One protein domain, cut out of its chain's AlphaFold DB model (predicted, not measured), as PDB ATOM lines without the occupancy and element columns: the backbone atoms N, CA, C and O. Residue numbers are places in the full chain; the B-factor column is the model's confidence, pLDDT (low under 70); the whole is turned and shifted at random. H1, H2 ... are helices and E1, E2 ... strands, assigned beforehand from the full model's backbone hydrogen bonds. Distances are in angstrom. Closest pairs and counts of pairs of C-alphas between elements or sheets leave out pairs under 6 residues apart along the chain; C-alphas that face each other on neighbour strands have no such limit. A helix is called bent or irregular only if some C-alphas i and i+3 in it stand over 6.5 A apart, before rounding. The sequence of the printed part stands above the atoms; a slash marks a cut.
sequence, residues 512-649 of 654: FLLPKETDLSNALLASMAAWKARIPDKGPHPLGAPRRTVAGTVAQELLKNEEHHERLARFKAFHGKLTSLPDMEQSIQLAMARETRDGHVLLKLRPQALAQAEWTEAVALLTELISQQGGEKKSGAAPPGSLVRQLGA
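AT A GLANCE: This is residues 512 to 649 of the 654 residues of the protein "Hypothetical protein" of Symbiodinium natans (UniProt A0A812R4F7). What would one see first? A small antiparallel sheet of three strands, E1, E3 and E2, has three helices, H1, H2 and H6, packed over one face, with H1 and H2 paired as a helical hairpin and H6 running along the strands. The short helices H3 and H4 lie off the sheet, H4 packing on H6, while residues 533 to 545 loop away from the helices they join and the last helix, H7, only grazes the sheet. What is it made of, and how large is it? The printed part has 138 residues with seven named helices and three named strands, in the order E1 H1 H2 H3 H4 H5 E2 E3 H6 H7, and its class is mixed, helices and strands. It is compact, with a radius of gyration of the C-alphas of 14.8 A, and spans 41 by 37 by 26 A.

IN THESE COORDINATES: Where are the strands? E1 is residues 512 to 515 and begins at C-alpha 512 (-8.965, 119.992, -40.279). E2, residues 588 to 595, is 20.7 A long, and E3, residues 600 to 607, is 22.6 A long. Where are the helices? H1 is residues 519 to 532, 19.8 A long; H2 is residues 546 to 559, 20.1 A long; H6 is residues 609 to 628, 28.5 A long, from C-alpha 609 (-10.893, 102.286, -50.010). The short ones are H3, residues 563 to 567, H4, residues 569 to 576, H5, residues 584 to 587, and H7, residues 641 to 647, ending at C-alpha 647 (0.268, 118.674, -27.839). Is any helix irregular? H6 is, with C-alphas 610 and 613 7.7 A apart, and it has a kink of 44 degrees near residue 616. H3 is only just irregular, with C-alphas 563 and 566 6.50 A apart.

HOW THE PARTS SIT: How do the strands pair? E1 and E3 are antiparallel at 150 degrees, with N 601 and O 514 2.8 A apart, within hydrogen-bond range. E2 and E3 are a hairpin, antiparallel at 177 degrees, with N 606 and O 590 at 2.7 A and N 592 and O 604 at 3.0 A. What is on the sheet? H1 and H2 on one face make two layers, helices over a sheet: H1, at a height of 9.2 A, runs across the strands, at 80 degrees to E2 on the local plane, and H2, at a height of 9.1 A, stands up from the sheet, its closest C-alphas to E2 being those of Arg 547 and Ala 591, 4.4 A. H6 is on the same face at a height of 9.2 A, over E1 and E3, and runs along the strands, at 9 degrees to E3 on the local plane. Which helices touch? H1 and H2 touch at a shallow tilt of 30 degrees, opposite ways, the closest C-alphas being those of Leu 524 and Thr 553, 6.3 A. H6, with residues 614 to 618 alone, touches H4, closest at the C-alphas of Phe 571 and Glu 614, 4.7 A, and their 71 degrees are only just about perpendicular. H5 touches H2, closest at the C-alphas of Arg 548 and Met 584, 5.7 A, and H3 is close but not clearly touching H4, closest at the C-alphas of His 565 and Lys 572, 6.8 A. How do the helix backbones bond? Every O i to N i+4 pair is within hydrogen-bond range in H1, H2, H4 and H7, against 14 of 16 in H6, while H5 is too short for such a pair. H3 has 0 of 1, beside 1 of 2 O i to N i+3 pairs.

THE WHOLE: How far does it reach? The two C-alphas farthest apart, those of Asp 537 and Glu 566, are 43.6 A apart, and the printed part has no cut. Which links are long? H1 to H2 and H6 to H7 are long links, of 13 and 12 residues; in the second, residues 632 to 633 pair antiparallel with residues 512 to 513 of E1. Where is confidence low? The mean pLDDT of the printed part is 89.3, and residues 637 to 649, of which 641 to 647 belong to H7, are under 70.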
ATOM      1  N   PHE A 512      -8.280 118.734 -40.537       96.62
ATOM      2  CA  PHE A 512      -8.965 119.992 -40.279       96.62
ATOM      3  C   PHE A 512      -8.625 120.504 -38.884       96.62
ATOM      4  O   PHE A 512      -8.510 119.716 -37.941       96.62
ATOM      5  N   LEU A 513      -8.459 121.816 -38.764       96.94
ATOM      6  CA  LEU A 513      -8.482 122.531 -37.494       96.94
ATOM      7  C   LEU A 513      -9.767 123.344 -37.455       96.94
ATOM      8  O   LEU A 513      -9.935 124.270 -38.242       96.94
ATOM      9  N   LEU A 514     -10.666 122.955 -36.561       97.56
ATOM     10  CA  LEU A 514     -11.938 123.624 -36.349       97.56
ATOM     11  C   LEU A 514     -11.814 124.548 -35.133       97.56
ATOM     12  O   LEU A 514     -11.236 124.114 -34.132       97.56
ATOM     13  N   PRO A 515     -12.355 125.772 -35.161       97.19
ATOM     14  CA  PRO A 515     -12.527 126.561 -33.948       97.19
ATOM     15  C   PRO A 515     -13.410 125.794 -32.965       97.19
ATOM     16  O   PRO A 515     -14.315 125.047 -33.368       97.19
ATOM     17  N   LYS A 516     -13.109 125.903 -31.671       96.38
ATOM     18  CA  LYS A 516     -13.796 125.125 -30.633       96.38
ATOM     19  C   LYS A 516     -15.269 125.498 -30.513       96.38
ATOM     20  O   LYS A 516     -16.066 124.651 -30.137       96.38
ATOM     21  N   GLU A 517     -15.613 126.721 -30.887       96.75
ATOM     22  CA  GLU A 517     -16.941 127.312 -30.776       96.75
ATOM     23  C   GLU A 517     -17.911 126.815 -31.859       96.75
ATOM     24  O   GLU A 517     -19.106 127.067 -31.762       96.75
ATOM     25  N   THR A 518     -17.425 126.096 -32.874       96.88
ATOM     26  CA  THR A 518     -18.275 125.577 -33.956       96.88
ATOM     27  C   THR A 518     -19.174 124.431 -33.495       96.88
ATOM     28  O   THR A 518     -18.775 123.599 -32.673       96.88
ATOM     29  N   ASP A 519     -20.366 124.325 -34.087       96.69
ATOM     30  CA  ASP A 519     -21.323 123.249 -33.791       96.69
ATOM     31  C   ASP A 519     -20.704 121.862 -33.983       96.69
ATOM     32  O   ASP A 519     -20.821 120.993 -33.117       96.69
ATOM     33  N   LEU A 520     -19.940 121.677 -35.066       96.75
ATOM     34  CA  LEU A 520     -19.246 120.422 -35.340       96.75
ATOM     35  C   LEU A 520     -18.168 120.115 -34.285       96.75
ATOM     36  O   LEU A 520     -18.045 118.966 -33.855       96.75
ATOM     37  N   SER A 521     -17.394 121.109 -33.831       97.06
ATOM     38  CA  SER A 521     -16.439 120.925 -32.726       97.06
ATOM     39  C   SER A 521     -17.142 120.497 -31.441       97.06
ATOM     40  O   SER A 521     -16.706 119.537 -30.799       97.06
ATOM     41  N   ASN A 522     -18.243 121.161 -31.092       97.12
ATOM     42  CA  ASN A 522     -19.029 120.854 -29.902       97.12
ATOM     43  C   ASN A 522     -19.615 119.437 -29.972       97.12
ATOM     44  O   ASN A 522     -19.432 118.655 -29.035       97.12
ATOM     45  N   ALA A 523     -20.210 119.056 -31.105       96.75
ATOM     46  CA  ALA A 523     -20.749 117.717 -31.337       96.75
ATOM     47  C   ALA A 523     -19.663 116.630 -31.242       96.75
ATOM     48  O   ALA A 523     -19.858 115.591 -30.598       96.75
ATOM     49  N   LEU A 524     -18.483 116.874 -31.827       96.75
ATOM     50  CA  LEU A 524     -17.339 115.960 -31.774       96.75
ATOM     51  C   LEU A 524     -16.803 115.777 -30.353       96.75
ATOM     52  O   LEU A 524     -16.535 114.647 -29.931       96.75
ATOM     53  N   LEU A 525     -16.629 116.872 -29.608       96.19
ATOM     54  CA  LEU A 525     -16.133 116.827 -28.233       96.19
ATOM     55  C   LEU A 525     -17.149 116.167 -27.296       96.19
ATOM     56  O   LEU A 525     -16.751 115.314 -26.499       96.19
ATOM     57  N   ALA A 526     -18.440 116.480 -27.440       96.25
ATOM     58  CA  ALA A 526     -19.520 115.857 -26.680       96.25
ATOM     59  C   ALA A 526     -19.600 114.346 -26.950       96.25
ATOM     60  O   ALA A 526     -19.586 113.545 -26.014       96.25
ATOM     61  N   SER A 527     -19.567 113.934 -28.221       94.25
ATOM     62  CA  SER A 527     -19.591 112.517 -28.609       94.25
ATOM     63  C   SER A 527     -18.372 111.753 -28.080       94.25
ATOM     64  O   SER A 527     -18.484 110.622 -27.600       94.25
ATOM     65  N   MET A 528     -17.189 112.376 -28.102       95.56
ATOM     66  CA  MET A 528     -15.969 111.791 -27.539       95.56
ATOM     67  C   MET A 528     -15.978 111.739 -26.008       95.56
ATOM     68  O   MET A 528     -15.406 110.807 -25.438       95.56
ATOM     69  N   ALA A 529     -16.595 112.710 -25.333       94.56
ATOM     70  CA  ALA A 529     -16.785 112.686 -23.886       94.56
ATOM     71  C   ALA A 529     -17.759 111.568 -23.478       94.56
ATOM     72  O   ALA A 529     -17.424 110.763 -22.610       94.56
ATOM     73  N   ALA A 530     -18.894 111.446 -24.176       93.62
ATOM     74  CA  ALA A 530     -19.868 110.376 -23.973       93.62
ATOM     75  C   ALA A 530     -19.267 108.986 -24.228       93.62
ATOM     76  O   ALA A 530     -19.528 108.049 -23.473       93.62
ATOM     77  N   TRP A 531     -18.412 108.852 -25.249       93.88
ATOM     78  CA  TRP A 531     -17.649 107.626 -25.473       93.88
ATOM     79  C   TRP A 531     -16.709 107.343 -24.293       93.88
ATOM     80  O   TRP A 531     -16.771 106.270 -23.710       93.88
ATOM     81  N   LYS A 532     -15.897 108.314 -23.853       93.12
ATOM     82  CA  LYS A 532     -14.956 108.112 -22.734       93.12
ATOM     83  C   LYS A 532     -15.635 107.733 -21.417       93.12
ATOM     84  O   LYS A 532     -15.063 106.955 -20.661       93.12
ATOM     85  N   ALA A 533     -16.828 108.259 -21.151       94.94
ATOM     86  CA  ALA A 533     -17.589 107.948 -19.942       94.94
ATOM     87  C   ALA A 533     -18.049 106.478 -19.868       94.94
ATOM     88  O   ALA A 533     -18.413 106.011 -18.796       94.94
ATOM     89  N   ARG A 534     -18.025 105.742 -20.990       94.25
ATOM     90  CA  ARG A 534     -18.455 104.337 -21.092       94.25
ATOM     91  C   ARG A 534     -17.290 103.357 -21.254       94.25
ATOM     92  O   ARG A 534     -17.517 102.212 -21.646       94.25
ATOM     93  N   ILE A 535     -16.053 103.791 -20.995       91.38
ATOM     94  CA  ILE A 535     -14.883 102.908 -21.044       91.38
ATOM     95  C   ILE A 535     -15.006 101.883 -19.907       91.38
ATOM     96  O   ILE A 535     -14.964 102.287 -18.748       91.38
ATOM     97  N   PRO A 536     -15.158 100.579 -20.211       90.94
ATOM     98  CA  PRO A 536     -15.250  99.566 -19.171       90.94
ATOM     99  C   PRO A 536     -13.877  99.340 -18.525       90.94
ATOM    100  O   PRO A 536     -12.848  99.441 -19.198       90.94
ATOM    101  N   ASP A 537     -13.859  98.950 -17.248       88.62
ATOM    102  CA  ASP A 537     -12.617  98.610 -16.532       88.62
ATOM    103  C   ASP A 537     -11.871  97.437 -17.187       88.62
ATOM    104  O   ASP A 537     -10.640  97.357 -17.151       88.62
ATOM    105  N   LYS A 538     -12.618  96.511 -17.805       87.31
ATOM    106  CA  LYS A 538     -12.098  95.370 -18.566       87.31
ATOM    107  C   LYS A 538     -12.989  95.077 -19.773       87.31
ATOM    108  O   LYS A 538     -14.208  95.155 -19.686       87.31
ATOM    109  N   GLY A 539     -12.370  94.660 -20.878       86.62
ATOM    110  CA  GLY A 539     -13.065  94.234 -22.099       86.62
ATOM    111  C   GLY A 539     -13.137  95.302 -23.201       86.62
ATOM    112  O   GLY A 539     -12.622  96.412 -23.043       86.62
ATOM    113  N   PRO A 540     -13.703  94.955 -24.371       85.44
ATOM    114  CA  PRO A 540     -13.876  95.890 -25.477       85.44
ATOM    115  C   PRO A 540     -14.936  96.949 -25.143       85.44
ATOM    116  O   PRO A 540     -15.935  96.667 -24.489       85.44
ATOM    117  N   HIS A 541     -14.733  98.175 -25.628       88.50
ATOM    118  CA  HIS A 541     -15.686  99.266 -25.436       88.50
ATOM    119  C   HIS A 541     -17.050  98.924 -26.077       88.50
ATOM    120  O   HIS A 541     -17.056  98.530 -27.247       88.50
ATOM    121  N   PRO A 542     -18.198  99.139 -25.400       85.69
ATOM    122  CA  PRO A 542     -19.519  98.744 -25.916       85.69
ATOM    123  C   PRO A 542     -19.891  99.455 -27.228       85.69
ATOM    124  O   PRO A 542     -20.504  98.874 -28.113       85.69
ATOM    125  N   LEU A 543     -19.447 100.704 -27.396       83.50
ATOM    126  CA  LEU A 543     -19.618 101.481 -28.637       83.50
ATOM    127  C   LEU A 543     -18.542 101.201 -29.710       83.50
ATOM    128  O   LEU A 543     -18.475 101.882 -30.732       83.50
ATOM    129  N   GLY A 544     -17.653 100.233 -29.478       88.12
ATOM    130  CA  GLY A 544     -16.524  99.936 -30.355       88.12
ATOM    131  C   GLY A 544     -15.411 100.989 -30.315       88.12
ATOM    132  O   GLY A 544     -15.296 101.798 -29.391       88.12
ATOM    133  N   ALA A 545     -14.538 100.951 -31.324       88.19
ATOM    134  CA  ALA A 545     -13.383 101.843 -31.410       88.19
ATOM    135  C   ALA A 545     -13.808 103.321 -31.567       88.19
ATOM    136  O   ALA A 545     -14.707 103.604 -32.358       88.19
ATOM    137  N   PRO A 546     -13.098 104.285 -30.946       91.06
ATOM    138  CA  PRO A 546     -13.496 105.702 -30.921       91.06
ATOM    139  C   PRO A 546     -13.583 106.339 -32.317       91.06
ATOM    140  O   PRO A 546     -14.327 107.290 -32.531       91.06
ATOM    141  N   ARG A 547     -12.862 105.781 -33.303       92.31
ATOM    142  CA  ARG A 547     -12.950 106.194 -34.713       92.31
ATOM    143  C   ARG A 547     -14.370 106.088 -35.283       92.31
ATOM    144  O   ARG A 547     -14.727 106.890 -36.133       92.31
ATOM    145  N   ARG A 548     -15.167 105.113 -34.829       91.31
ATOM    146  CA  ARG A 548     -16.536 104.895 -35.316       91.31
ATOM    147  C   ARG A 548     -17.442 106.026 -34.837       91.31
ATOM    148  O   ARG A 548     -18.140 106.611 -35.651       91.31
ATOM    149  N   THR A 549     -17.328 106.395 -33.560       92.06
ATOM    150  CA  THR A 549     -18.032 107.542 -32.976       92.06
ATOM    151  C   THR A 549     -17.694 108.831 -33.713       92.06
ATOM    152  O   THR A 549     -18.597 109.499 -34.188       92.06
ATOM    153  N   VAL A 550     -16.403 109.146 -33.891       94.62
ATOM    154  CA  VAL A 550     -15.983 110.382 -34.581       94.62
ATOM    155  C   VAL A 550     -16.533 110.444 -36.007       94.62
ATOM    156  O   VAL A 550     -17.064 111.473 -36.407       94.62
ATOM    157  N   ALA A 551     -16.406 109.365 -36.785       94.00
ATOM    158  CA  ALA A 551     -16.909 109.348 -38.157       94.00
ATOM    159  C   ALA A 551     -18.440 109.422 -38.220       94.00
ATOM    160  O   ALA A 551     -18.966 110.111 -39.087       94.00
ATOM    161  N   GLY A 552     -19.138 108.755 -37.294       92.81
ATOM    162  CA  GLY A 552     -20.592 108.814 -37.177       92.81
ATOM    163  C   GLY A 552     -21.081 110.227 -36.869       92.81
ATOM    164  O   GLY A 552     -21.968 110.712 -37.559       92.81
ATOM    165  N   THR A 553     -20.440 110.926 -35.926       94.94
ATOM    166  CA  THR A 553     -20.754 112.329 -35.616       94.94
ATOM    167  C   THR A 553     -20.552 113.232 -36.833       94.94
ATOM    168  O   THR A 553     -21.428 114.023 -37.148       94.94
ATOM    169  N   VAL A 554     -19.439 113.091 -37.569       95.81
ATOM    170  CA  VAL A 554     -19.223 113.879 -38.800       95.81
ATOM    171  C   VAL A 554     -20.308 113.592 -39.838       95.81
ATOM    172  O   VAL A 554     -20.826 114.522 -40.444       95.81
ATOM    173  N   ALA A 555     -20.662 112.321 -40.045       94.50
ATOM    174  CA  ALA A 555     -21.704 111.950 -40.995       94.50
ATOM    175  C   ALA A 555     -23.076 112.514 -40.591       94.50
ATOM    176  O   ALA A 555     -23.781 113.044 -41.443       94.50
ATOM    177  N   GLN A 556     -23.429 112.446 -39.304       93.81
ATOM    178  CA  GLN A 556     -24.674 113.002 -38.769       93.81
ATOM    179  C   GLN A 556     -24.743 114.520 -38.944       93.81
ATOM    180  O   GLN A 556     -25.741 115.014 -39.454       93.81
ATOM    181  N   GLU A 557     -23.679 115.248 -38.600       95.62
ATOM    182  CA  GLU A 557     -23.641 116.706 -38.765       95.62
ATOM    183  C   GLU A 557     -23.728 117.122 -40.240       95.62
ATOM    184  O   GLU A 557     -24.454 118.054 -40.579       95.62
ATOM    185  N   LEU A 558     -23.064 116.399 -41.150       95.75
ATOM    186  CA  LEU A 558     -23.172 116.672 -42.588       95.75
ATOM    187  C   LEU A 558     -24.581 116.406 -43.135       95.75
ATOM    188  O   LEU A 558     -25.026 117.135 -44.017       95.75
ATOM    189  N   LEU A 559     -25.273 115.388 -42.618       95.00
ATOM    190  CA  LEU A 559     -26.618 114.992 -43.051       95.00
ATOM    191  C   LEU A 559     -27.746 115.716 -42.301       95.00
ATOM    192  O   LEU A 559     -28.914 115.483 -42.608       95.00
ATOM    193  N   LYS A 560     -27.429 116.588 -41.340       95.19
ATOM    194  CA  LYS A 560     -28.418 117.357 -40.576       95.19
ATOM    195  C   LYS A 560     -29.098 118.446 -41.414       95.19
ATOM    196  O   LYS A 560     -30.272 118.712 -41.197       95.19
ATOM    197  N   ASN A 561     -28.376 119.060 -42.355       95.00
ATOM    198  CA  ASN A 561     -28.931 120.060 -43.272       95.00
ATOM    199  C   ASN A 561     -29.503 119.372 -44.525       95.00
ATOM    200  O   ASN A 561     -28.777 118.659 -45.222       95.00
ATOM    201  N   GLU A 562     -30.785 119.595 -44.817       96.06
ATOM    202  CA  GLU A 562     -31.473 119.021 -45.981       96.06
ATOM    203  C   GLU A 562     -30.878 119.501 -47.309       96.06
ATOM    204  O   GLU A 562     -30.772 118.714 -48.247       96.06
ATOM    205  N   GLU A 563     -30.352 120.728 -47.366       95.38
ATOM    206  CA  GLU A 563     -29.674 121.263 -48.557       95.38
ATOM    207  C   GLU A 563     -28.435 120.439 -48.941       95.38
ATOM    208  O   GLU A 563     -28.030 120.369 -50.103       95.38
ATOM    209  N   HIS A 564     -27.811 119.769 -47.967       96.00
ATOM    210  CA  HIS A 564     -26.665 118.907 -48.232       96.00
ATOM    211  C   HIS A 564     -27.077 117.566 -48.847       96.00
ATOM    212  O   HIS A 564     -26.222 116.877 -49.406       96.00
ATOM    213  N   HIS A 565     -28.347 117.155 -48.742       95.19
ATOM    214  CA  HIS A 565     -28.783 115.811 -49.136       95.19
ATOM    215  C   HIS A 565     -28.649 115.580 -50.635       95.19
ATOM    216  O   HIS A 565     -28.241 114.489 -51.031       95.19
ATOM    217  N   GLU A 566     -28.927 116.595 -51.452       94.69
ATOM    218  CA  GLU A 566     -28.749 116.518 -52.905       94.69
ATOM    219  C   GLU A 566     -27.266 116.391 -53.270       94.69
ATOM    220  O   GLU A 566     -26.876 115.497 -54.024       94.69
ATOM    221  N   ARG A 567     -26.409 117.217 -52.650       95.38
ATOM    222  CA  ARG A 567     -24.948 117.199 -52.859       95.38
ATOM    223  C   ARG A 567     -24.286 115.915 -52.352       95.38
ATOM    224  O   ARG A 567     -23.230 115.539 -52.850       95.38
ATOM    225  N   LEU A 568     -24.885 115.263 -51.356       96.62
ATOM    226  CA  LEU A 568     -24.369 114.073 -50.682       96.62
ATOM    227  C   LEU A 568     -25.226 112.827 -50.931       96.62
ATOM    228  O   LEU A 568     -25.212 111.914 -50.106       96.62
ATOM    229  N   ALA A 569     -25.948 112.736 -52.050       95.38
ATOM    230  CA  ALA A 569     -26.879 111.633 -52.309       95.38
ATOM    231  C   ALA A 569     -26.230 110.241 -52.146       95.38
ATOM    232  O   ALA A 569     -26.788 109.359 -51.486       95.38
ATOM    233  N   ARG A 570     -25.005 110.053 -52.663       93.94
ATOM    234  CA  ARG A 570     -24.239 108.799 -52.513       93.94
ATOM    235  C   ARG A 570     -23.808 108.553 -51.074       93.94
ATOM    236  O   ARG A 570     -23.950 107.444 -50.565       93.94
ATOM    237  N   PHE A 571     -23.318 109.593 -50.404       95.31
ATOM    238  CA  PHE A 571     -22.891 109.514 -49.012       95.31
ATOM    239  C   PHE A 571     -24.064 109.211 -48.068       95.31
ATOM    240  O   PHE A 571     -23.911 108.366 -47.186       95.31
ATOM    241  N   LYS A 572     -25.236 109.820 -48.296       95.69
ATOM    242  CA  LYS A 572     -26.502 109.558 -47.595       95.69
ATOM    243  C   LYS A 572     -26.987 108.134 -47.848       95.69
ATOM    244  O   LYS A 572     -27.287 107.430 -46.893       95.69
ATOM    245  N   ALA A 573     -27.014 107.681 -49.102       94.31
ATOM    246  CA  ALA A 573     -27.424 106.316 -49.438       94.31
ATOM    247  C   ALA A 573     -26.497 105.260 -48.815       94.31
ATOM    248  O   ALA A 573     -26.960 104.205 -48.380       94.31
ATOM    249  N   PHE A 574     -25.194 105.541 -48.752       92.00
ATOM    250  CA  PHE A 574     -24.220 104.662 -48.118       92.00
ATOM    251  C   PHE A 574     -24.378 104.652 -46.594       92.00
ATOM    252  O   PHE A 574     -24.578 103.587 -46.018       92.00
ATOM    253  N   HIS A 575     -24.367 105.816 -45.936       89.81
ATOM    254  CA  HIS A 575     -24.458 105.907 -44.473       89.81
ATOM    255  C   HIS A 575     -25.852 105.589 -43.924       89.81
ATOM    256  O   HIS A 575     -25.950 105.096 -42.808       89.81
ATOM    257  N   GLY A 576     -26.918 105.771 -44.706       87.12
ATOM    258  CA  GLY A 576     -28.272 105.352 -44.339       87.12
ATOM    259  C   GLY A 576     -28.418 103.832 -44.216       87.12
ATOM    260  O   GLY A 576     -29.256 103.358 -43.457       87.12
ATOM    261  N   LYS A 577     -27.566 103.058 -44.905       84.12
ATOM    262  CA  LYS A 577     -27.478 101.595 -44.744       84.12
ATOM    263  C   LYS A 577     -26.647 101.183 -43.523       84.12
ATOM    264  O   LYS A 577     -26.759 100.045 -43.077       84.12
ATOM    265  N   LEU A 578     -25.823 102.084 -42.979       83.75
ATOM    266  CA  LEU A 578     -24.986 101.843 -41.800       83.75
ATOM    267  C   LEU A 578     -25.794 102.163 -40.539       83.75
ATOM    268  O   LEU A 578     -25.643 103.214 -39.919       83.75
ATOM    269  N   THR A 579     -26.691 101.249 -40.184       77.50
ATOM    270  CA  THR A 579     -27.612 101.429 -39.051       77.50
ATOM    271  C   THR A 579     -26.924 101.267 -37.695       77.50
ATOM    272  O   THR A 579     -27.455 101.710 -36.676       77.50
ATOM    273  N   SER A 580     -25.723 100.679 -37.659       79.25
ATOM    274  CA  SER A 580     -24.977 100.434 -36.430       79.25
ATOM    275  C   SER A 580     -23.551 101.011 -36.459       79.25
ATOM    276  O   SER A 580     -22.902 101.126 -37.500       79.25
ATOM    277  N   LEU A 581     -23.007 101.351 -35.282       70.19
ATOM    278  CA  LEU A 581     -21.605 101.778 -35.148       70.19
ATOM    279  C   LEU A 581     -20.596 100.746 -35.703       70.19
ATOM    280  O   LEU A 581     -19.583 101.172 -36.260       70.19
ATOM    281  N   PRO A 582     -20.793  99.419 -35.560       73.62
ATOM    282  CA  PRO A 582     -19.993  98.414 -36.265       73.62
ATOM    283  C   PRO A 582     -19.941  98.574 -37.788       73.62
ATOM    284  O   PRO A 582     -18.859  98.424 -38.356       73.62
ATOM    285  N   ASP A 583     -21.036  98.957 -38.440       82.00
ATOM    286  CA  ASP A 583     -21.073  99.094 -39.904       82.00
ATOM    287  C   ASP A 583     -20.154 100.224 -40.397       82.00
ATOM    288  O   ASP A 583     -19.558 100.141 -41.475       82.00
ATOM    289  N   MET A 584     -19.897 101.228 -39.546       82.75
ATOM    290  CA  MET A 584     -18.937 102.305 -39.822       82.75
ATOM    291  C   MET A 584     -17.505 101.808 -40.069       82.75
ATOM    292  O   MET A 584     -16.691 102.559 -40.608       82.75
ATOM    293  N   GLU A 585     -17.159 100.559 -39.733       85.06
ATOM    294  CA  GLU A 585     -15.857  99.982 -40.097       85.06
ATOM    295  C   GLU A 585     -15.648  99.816 -41.596       85.06
ATOM    296  O   GLU A 585     -14.503  99.878 -42.061       85.06
ATOM    297  N   GLN A 586     -16.740  99.637 -42.340       87.88
ATOM    298  CA  GLN A 586     -16.727  99.575 -43.798       87.88
ATOM    299  C   GLN A 586     -16.538 100.969 -44.413       87.88
ATOM    300  O   GLN A 586     -16.027 101.089 -45.525       87.88
ATOM    301  N   SER A 587     -16.882 102.016 -43.658       92.00
ATOM    302  CA  SER A 587     -16.830 103.418 -44.077       92.00
ATOM    303  C   SER A 587     -15.473 104.076 -43.792       92.00
ATOM    304  O   SER A 587     -14.851 104.664 -44.679       92.00
ATOM    305  N   ILE A 588     -14.957 103.943 -42.563       92.50
ATOM    306  CA  ILE A 588     -13.777 104.686 -42.100       92.50
ATOM    307  C   ILE A 588     -12.653 103.760 -41.609       92.50
ATOM    308  O   ILE A 588     -12.844 102.867 -40.783       92.50
ATOM    309  N   GLN A 589     -11.428 104.004 -42.076       90.31
ATOM    310  CA  GLN A 589     -10.225 103.330 -41.582       90.31
ATOM    311  C   GLN A 589      -9.669 104.017 -40.324       90.31
ATOM    312  O   GLN A 589      -9.213 103.358 -39.387       90.31
ATOM    313  N   LEU A 590      -9.676 105.353 -40.297       90.88
ATOM    314  CA  LEU A 590      -9.213 106.160 -39.169       90.88
ATOM    315  C   LEU A 590     -10.068 107.420 -39.058       90.88
ATOM    316  O   LEU A 590     -10.207 108.155 -40.026       90.88
ATOM    317  N   ALA A 591     -10.547 107.712 -37.855       92.12
ATOM    318  CA  ALA A 591     -11.062 109.024 -37.510       92.12
ATOM    319  C   ALA A 591     -10.619 109.397 -36.097       92.12
ATOM    320  O   ALA A 591     -10.508 108.533 -35.222       92.12
ATOM    321  N   MET A 592     -10.297 110.669 -35.892       94.81
ATOM    322  CA  MET A 592      -9.855 111.194 -34.604       94.81
ATOM    323  C   MET A 592     -10.250 112.660 -34.493       94.81
ATOM    324  O   MET A 592      -9.909 113.436 -35.380       94.81
ATOM    325  N   ALA A 593     -10.878 113.029 -33.380       95.88
ATOM    326  CA  ALA A 593     -11.094 114.410 -32.970       95.88
ATOM    327  C   ALA A 593     -10.364 114.658 -31.644       95.88
ATOM    328  O   ALA A 593     -10.429 113.828 -30.729       95.88
ATOM    329  N   ARG A 594      -9.615 115.759 -31.540       94.38
ATOM    330  CA  ARG A 594      -8.902 116.122 -30.309       94.38
ATOM    331  C   ARG A 594      -8.742 117.629 -30.178       94.38
ATOM    332  O   ARG A 594      -8.240 118.264 -31.095       94.38
ATOM    333  N   GLU A 595      -9.059 118.152 -29.002       95.50
ATOM    334  CA  GLU A 595      -8.768 119.538 -28.635       95.50
ATOM    335  C   GLU A 595      -7.246 119.802 -28.595       95.50
ATOM    336  O   GLU A 595      -6.465 119.011 -28.047       95.50
ATOM    337  N   THR A 596      -6.815 120.888 -29.229       93.56
ATOM    338  CA  THR A 596      -5.443 121.401 -29.230       93.56
ATOM    339  C   THR A 596      -5.258 122.406 -28.090       93.56
ATOM    340  O   THR A 596      -6.218 122.847 -27.468       93.56
ATOM    341  N   ARG A 597      -4.008 122.781 -27.787       89.75
ATOM    342  CA  ARG A 597      -3.732 123.800 -26.753       89.75
ATOM    343  C   ARG A 597      -4.259 125.177 -27.124       89.75
ATOM    344  O   ARG A 597      -4.584 125.953 -26.239       89.75
ATOM    345  N   ASP A 598      -4.349 125.435 -28.421       91.31
ATOM    346  CA  ASP A 598      -4.699 126.735 -28.977       91.31
ATOM    347  C   ASP A 598      -6.226 126.891 -29.112       91.31
ATOM    348  O   ASP A 598      -6.692 127.671 -29.931       91.31
ATOM    349  N   GLY A 599      -7.015 126.089 -28.384       93.50
ATOM    350  CA  GLY A 599      -8.478 126.173 -28.402       93.50
ATOM    351  C   GLY A 599      -9.127 125.736 -29.717       93.50
ATOM    352  O   GLY A 599     -10.218 126.185 -30.022       93.50
ATOM    353  N   HIS A 600      -8.481 124.874 -30.508       96.31
ATOM    354  CA  HIS A 600      -9.067 124.308 -31.731       96.31
ATOM    355  C   HIS A 600      -9.340 122.810 -31.564       96.31
ATOM    356  O   HIS A 600      -8.749 122.146 -30.715       96.31
ATOM    357  N   VAL A 601     -10.173 122.227 -32.421       96.88
ATOM    358  CA  VAL A 601     -10.372 120.780 -32.531       96.88
ATOM    359  C   VAL A 601      -9.680 120.270 -33.791       96.88
ATOM    360  O   VAL A 601     -10.025 120.627 -34.913       96.88
ATOM    361  N   LEU A 602      -8.680 119.406 -33.612       96.44
ATOM    362  CA  LEU A 602      -8.024 118.693 -34.703       96.44
ATOM    363  C   LEU A 602      -8.862 117.478 -35.102       96.44
ATOM    364  O   LEU A 602      -8.895 116.488 -34.364       96.44
ATOM    365  N   LEU A 603      -9.450 117.526 -36.296       96.88
ATOM    366  CA  LEU A 603     -10.166 116.418 -36.921       96.88
ATOM    367  C   LEU A 603      -9.292 115.757 -37.996       96.88
ATOM    368  O   LEU A 603      -8.741 116.416 -38.880       96.88
ATOM    369  N   LYS A 604      -9.160 114.432 -37.929       95.31
ATOM    370  CA  LYS A 604      -8.496 113.610 -38.949       95.31
ATOM    371  C   LYS A 604      -9.462 112.565 -39.462       95.31
ATOM    372  O   LYS A 604     -10.029 111.850 -38.642       95.31
ATOM    373  N   LEU A 605      -9.565 112.427 -40.781       95.00
ATOM    374  CA  LEU A 605     -10.407 111.424 -41.430       95.00
ATOM    375  C   LEU A 605      -9.587 110.618 -42.440       95.00
ATOM    376  O   LEU A 605      -8.752 111.151 -43.169       95.00
ATOM    377  N   ARG A 606      -9.812 109.306 -42.473       94.00
ATOM    378  CA  ARG A 606      -9.263 108.380 -43.462       94.00
ATOM    379  C   ARG A 606     -10.352 107.382 -43.849       94.00
ATOM    380  O   ARG A 606     -10.556 106.420 -43.103       94.00
ATOM    381  N   PRO A 607     -11.026 107.597 -44.982       94.00
ATOM    382  CA  PRO A 607     -11.991 106.648 -45.523       94.00
ATOM    383  C   PRO A 607     -11.363 105.281 -45.801       94.00
ATOM    384  O   PRO A 607     -10.152 105.166 -46.024       94.00
ATOM    385  N   GLN A 608     -12.181 104.232 -45.759       92.12
ATOM    386  CA  GLN A 608     -11.820 102.950 -46.360       92.12
ATOM    387  C   GLN A 608     -11.782 103.093 -47.882       92.12
ATOM    388  O   GLN A 608     -12.499 103.905 -48.458       92.12
ATOM    389  N   ALA A 609     -10.997 102.248 -48.550       88.62
ATOM    390  CA  ALA A 609     -10.893 102.286 -50.010       88.62
ATOM    391  C   ALA A 609     -12.245 102.079 -50.720       88.62
ATOM    392  O   ALA A 609     -12.441 102.630 -51.796       88.62
ATOM    393  N   LEU A 610     -13.152 101.298 -50.119       89.94
ATOM    394  CA  LEU A 610     -14.479 101.013 -50.671       89.94
ATOM    395  C   LEU A 610     -15.468 102.174 -50.515       89.94
ATOM    396  O   LEU A 610     -16.380 102.261 -51.317       89.94
ATOM    397  N   ALA A 611     -15.263 103.050 -49.527       92.69
ATOM    398  CA  ALA A 611     -16.126 104.200 -49.246       92.69
ATOM    399  C   ALA A 611     -15.484 105.535 -49.683       92.69
ATOM    400  O   ALA A 611     -15.875 106.623 -49.259       92.69
ATOM    401  N   GLN A 612     -14.388 105.468 -50.445       91.62
ATOM    402  CA  GLN A 612     -13.564 106.635 -50.743       91.62
ATOM    403  C   GLN A 612     -14.303 107.642 -51.632       91.62
ATOM    404  O   GLN A 612     -14.089 108.842 -51.468       91.62
ATOM    405  N   ALA A 613     -15.137 107.177 -52.565       91.62
ATOM    406  CA  ALA A 613     -15.869 108.050 -53.479       91.62
ATOM    407  C   ALA A 613     -16.897 108.889 -52.708       91.62
ATOM    408  O   ALA A 613     -16.899 110.113 -52.800       91.62
ATOM    409  N   GLU A 614     -17.661 108.231 -51.843       94.00
ATOM    410  CA  GLU A 614     -18.678 108.809 -50.972       94.00
ATOM    411  C   GLU A 614     -18.061 109.836 -50.021       94.00
ATOM    412  O   GLU A 614     -18.549 110.956 -49.882       94.00
ATOM    413  N   TRP A 615     -16.935 109.488 -49.390       94.88
ATOM    414  CA  TRP A 615     -16.233 110.418 -48.511       94.88
ATOM    415  C   TRP A 615     -15.541 111.561 -49.252       94.88
ATOM    416  O   TRP A 615     -15.233 112.564 -48.620       94.88
ATOM    417  N   THR A 616     -15.261 111.443 -50.551       94.69
ATOM    418  CA  THR A 616     -14.615 112.531 -51.305       94.69
ATOM    419  C   THR A 616     -15.563 113.719 -51.443       94.69
ATOM    420  O   THR A 616     -15.158 114.847 -51.167       94.69
ATOM    421  N   GLU A 617     -16.828 113.454 -51.775       94.62
ATOM    422  CA  GLU A 617     -17.897 114.460 -51.840       94.62
ATOM    423  C   GLU A 617     -18.137 115.081 -50.450       94.62
ATOM    424  O   GLU A 617     -18.093 116.303 -50.288       94.62
ATOM    425  N   ALA A 618     -18.246 114.243 -49.411       96.06
ATOM    426  CA  ALA A 618     -18.410 114.696 -48.028       96.06
ATOM    427  C   ALA A 618     -17.229 115.536 -47.515       96.06
ATOM    428  O   ALA A 618     -17.429 116.535 -46.832       96.06
ATOM    429  N   VAL A 619     -15.987 115.169 -47.848       96.00
ATOM    430  CA  VAL A 619     -14.780 115.918 -47.458       96.00
ATOM    431  C   VAL A 619     -14.695 117.261 -48.179       96.00
ATOM    432  O   VAL A 619     -14.169 118.211 -47.597       96.00
ATOM    433  N   ALA A 620     -15.182 117.359 -49.420       95.94
ATOM    434  CA  ALA A 620     -15.253 118.625 -50.142       95.94
ATOM    435  C   ALA A 620     -16.234 119.584 -49.452       95.94
ATOM    436  O   ALA A 620     -15.816 120.663 -49.036       95.94
ATOM    437  N   LEU A 621     -17.468 119.135 -49.196       96.75
ATOM    438  CA  LEU A 621     -18.464 119.923 -48.466       96.75
ATOM    439  C   LEU A 621     -17.982 120.294 -47.056       96.75
ATOM    440  O   LEU A 621     -18.061 121.446 -46.645       96.75
ATOM    441  N   LEU A 622     -17.401 119.338 -46.328       96.75
ATOM    442  CA  LEU A 622     -16.829 119.583 -45.005       96.75
ATOM    443  C   LEU A 622     -15.717 120.643 -45.044       96.75
ATOM    444  O   LEU A 622     -15.571 121.410 -44.099       96.75
ATOM    445  N   THR A 623     -14.932 120.696 -46.125       96.69
ATOM    446  CA  THR A 623     -13.909 121.736 -46.306       96.69
ATOM    447  C   THR A 623     -14.558 123.115 -46.430       96.69
ATOM    448  O   THR A 623     -14.098 124.041 -45.771       96.69
ATOM    449  N   GLU A 624     -15.626 123.241 -47.223       97.12
ATOM    450  CA  GLU A 624     -16.375 124.495 -47.395       97.12
ATOM    451  C   GLU A 624     -16.967 124.980 -46.065       97.12
ATOM    452  O   GLU A 624     -16.703 126.110 -45.656       97.12
ATOM    453  N   LEU A 625     -17.680 124.101 -45.351       96.44
ATOM    454  CA  LEU A 625     -18.318 124.421 -44.068       96.44
ATOM    455  C   LEU A 625     -17.296 124.856 -43.013       96.44
ATOM    456  O   LEU A 625     -17.483 125.858 -42.326       96.44
ATOM    457  N   ILE A 626     -16.181 124.130 -42.904       96.25
ATOM    458  CA  ILE A 626     -15.127 124.463 -41.940       96.25
ATOM    459  C   ILE A 626     -14.490 125.810 -42.288       96.25
ATOM    460  O   ILE A 626     -14.226 126.595 -41.381       96.25
ATOM    461  N   SER A 627     -14.272 126.108 -43.571       95.94
ATOM    462  CA  SER A 627     -13.733 127.403 -43.994       95.94
ATOM    463  C   SER A 627     -14.690 128.566 -43.719       95.94
ATOM    464  O   SER A 627     -14.232 129.611 -43.265       95.94
ATOM    465  N   GLN A 628     -16.000 128.384 -43.910       96.75
ATOM    466  CA  GLN A 628     -17.009 129.397 -43.562       96.75
ATOM    467  C   GLN A 628     -17.036 129.702 -42.058       96.75
ATOM    468  O   GLN A 628     -17.272 130.836 -41.657       96.75
ATOM    469  N   GLN A 629     -16.735 128.705 -41.226       96.44
ATOM    470  CA  GLN A 629     -16.693 128.836 -39.770       96.44
ATOM    471  C   GLN A 629     -15.322 129.283 -39.229       96.44
ATOM    472  O   GLN A 629     -15.074 129.173 -38.031       96.44
ATOM    473  N   GLY A 630     -14.408 129.759 -40.083       95.69
ATOM    474  CA  GLY A 630     -13.078 130.227 -39.670       95.69
ATOM    475  C   GLY A 630     -12.072 129.113 -39.351       95.69
ATOM    476  O   GLY A 630     -11.005 129.378 -38.802       95.69
ATOM    477  N   GLY A 631     -12.389 127.863 -39.683       96.00
ATOM    478  CA  GLY A 631     -11.456 126.747 -39.616       96.00
ATOM    479  C   GLY A 631     -10.615 126.587 -40.879       96.00
ATOM    480  O   GLY A 631     -10.847 127.202 -41.918       96.00
ATOM    481  N   GLU A 632      -9.618 125.707 -40.806       95.88
ATOM    482  CA  GLU A 632      -8.684 125.489 -41.910       95.88
ATOM    483  C   GLU A 632      -8.433 124.007 -42.202       95.88
ATOM    484  O   GLU A 632      -8.231 123.175 -41.308       95.88
ATOM    485  N   LYS A 633      -8.378 123.672 -43.496       95.44
ATOM    486  CA  LYS A 633      -7.883 122.381 -43.975       95.44
ATOM    487  C   LYS A 633      -6.364 122.433 -44.072       95.44
ATOM    488  O   LYS A 633      -5.798 123.186 -44.861       95.44
ATOM    489  N   LYS A 634      -5.678 121.591 -43.303       92.75
ATOM    490  CA  LYS A 634      -4.219 121.473 -43.373       92.75
ATOM    491  C   LYS A 634      -3.824 120.567 -44.535       92.75
ATOM    492  O   LYS A 634      -3.988 119.349 -44.462       92.75
ATOM    493  N   SER A 635      -3.253 121.156 -45.581       77.94
ATOM    494  CA  SER A 635      -2.522 120.429 -46.618       77.94
ATOM    495  C   SER A 635      -1.155 119.999 -46.065       77.94
ATOM    496  O   SER A 635      -0.338 120.816 -45.642       77.94
ATOM    497  N   GLY A 636      -0.913 118.690 -45.981       74.00
ATOM    498  CA  GLY A 636       0.376 118.153 -45.543       74.00
ATOM    499  C   GLY A 636       0.308 116.796 -44.850       74.00
ATOM    500  O   GLY A 636      -0.746 116.316 -44.430       74.00
ATOM    501  N   ALA A 637       1.474 116.162 -44.712       61.03
ATOM    502  CA  ALA A 637       1.595 114.916 -43.970       61.03
ATOM    503  C   ALA A 637       1.169 115.133 -42.511       61.03
ATOM    504  O   ALA A 637       1.686 116.009 -41.815       61.03
ATOM    505  N   ALA A 638       0.237 114.296 -42.056       55.12
ATOM    506  CA  ALA A 638      -0.237 114.242 -40.682       55.12
ATOM    507  C   ALA A 638       0.924 114.385 -39.681       55.12
ATOM    508  O   ALA A 638       1.861 113.580 -39.745       55.12
ATOM    509  N   PRO A 639       0.865 115.295 -38.688       56.84
ATOM    510  CA  PRO A 639       1.817 115.239 -37.590       56.84
ATOM    511  C   PRO A 639       1.721 113.853 -36.925       56.84
ATOM    512  O   PRO A 639       0.598 113.368 -36.701       56.84
ATOM    513  N   PRO A 640       2.860 113.189 -36.639       59.19
ATOM    514  CA  PRO A 640       2.870 111.830 -36.112       59.19
ATOM    515  C   PRO A 640       2.107 111.756 -34.786       59.19
ATOM    516  O   PRO A 640       2.108 112.700 -33.996       59.19
ATOM    517  N   GLY A 641       1.458 110.621 -34.506       56.72
ATOM    518  CA  GLY A 641       0.604 110.461 -33.318       56.72
ATOM    519  C   GLY A 641       1.324 110.673 -31.975       56.72
ATOM    520  O   GLY A 641       0.686 110.960 -30.966       56.72
ATOM    521  N   SER A 642       2.655 110.566 -31.937       54.59
ATOM    522  CA  SER A 642       3.478 110.967 -30.786       54.59
ATOM    523  C   SER A 642       3.444 112.478 -30.537       54.59
ATOM    524  O   SER A 642       3.310 112.898 -29.391       54.59
ATOM    525  N   LEU A 643       3.493 113.288 -31.594       52.03
ATOM    526  CA  LEU A 643       3.430 114.746 -31.510       52.03
ATOM    527  C   LEU A 643       2.034 115.211 -31.085       52.03
ATOM    528  O   LEU A 643       1.908 116.048 -30.201       52.03
ATOM    529  N   VAL A 644       0.978 114.597 -31.626       58.97
ATOM    530  CA  VAL A 644      -0.408 114.876 -31.200       58.97
ATOM    531  C   VAL A 644      -0.603 114.564 -29.707       58.97
ATOM    532  O   VAL A 644      -1.282 115.306 -29.000       58.97
ATOM    533  N   ARG A 645       0.033 113.498 -29.196       64.56
ATOM    534  CA  ARG A 645       0.031 113.170 -27.760       64.56
ATOM    535  C   ARG A 645       0.747 114.210 -26.904       64.56
ATOM    536  O   ARG A 645       0.234 114.529 -25.839       64.56
ATOM    537  N   GLN A 646       1.866 114.751 -27.382       60.94
ATOM    538  CA  GLN A 646       2.586 115.829 -26.699       60.94
ATOM    539  C   GLN A 646       1.794 117.139 -26.681       60.94
ATOM    540  O   GLN A 646       1.808 117.830 -25.668       60.94
ATOM    541  N   LEU A 647       1.079 117.459 -27.764       57.28
ATOM    542  CA  LEU A 647       0.268 118.674 -27.839       57.28
ATOM    543  C   LEU A 647      -0.892 118.648 -26.841       57.28
ATOM    544  O   LEU A 647      -1.133 119.640 -26.177       57.28
ATOM    545  N   GLY A 648      -1.576 117.522 -26.654       52.56
ATOM    546  CA  GLY A 648      -2.707 117.482 -25.721       52.56
ATOM    547  C   GLY A 648      -2.375 117.057 -24.286       52.56
ATOM    548  O   GLY A 648      -3.297 116.651 -23.588       52.56
ATOM    549  N   ALA A 649      -1.109 117.055 -23.854       62.56
ATOM    550  CA  ALA A 649      -0.787 116.916 -22.431       62.56
ATOM    551  C   ALA A 649      -0.993 118.279 -21.751       62.56
ATOM    552  O   ALA A 649      -0.371 119.257 -22.185       62.56
TER     553      ALA A 649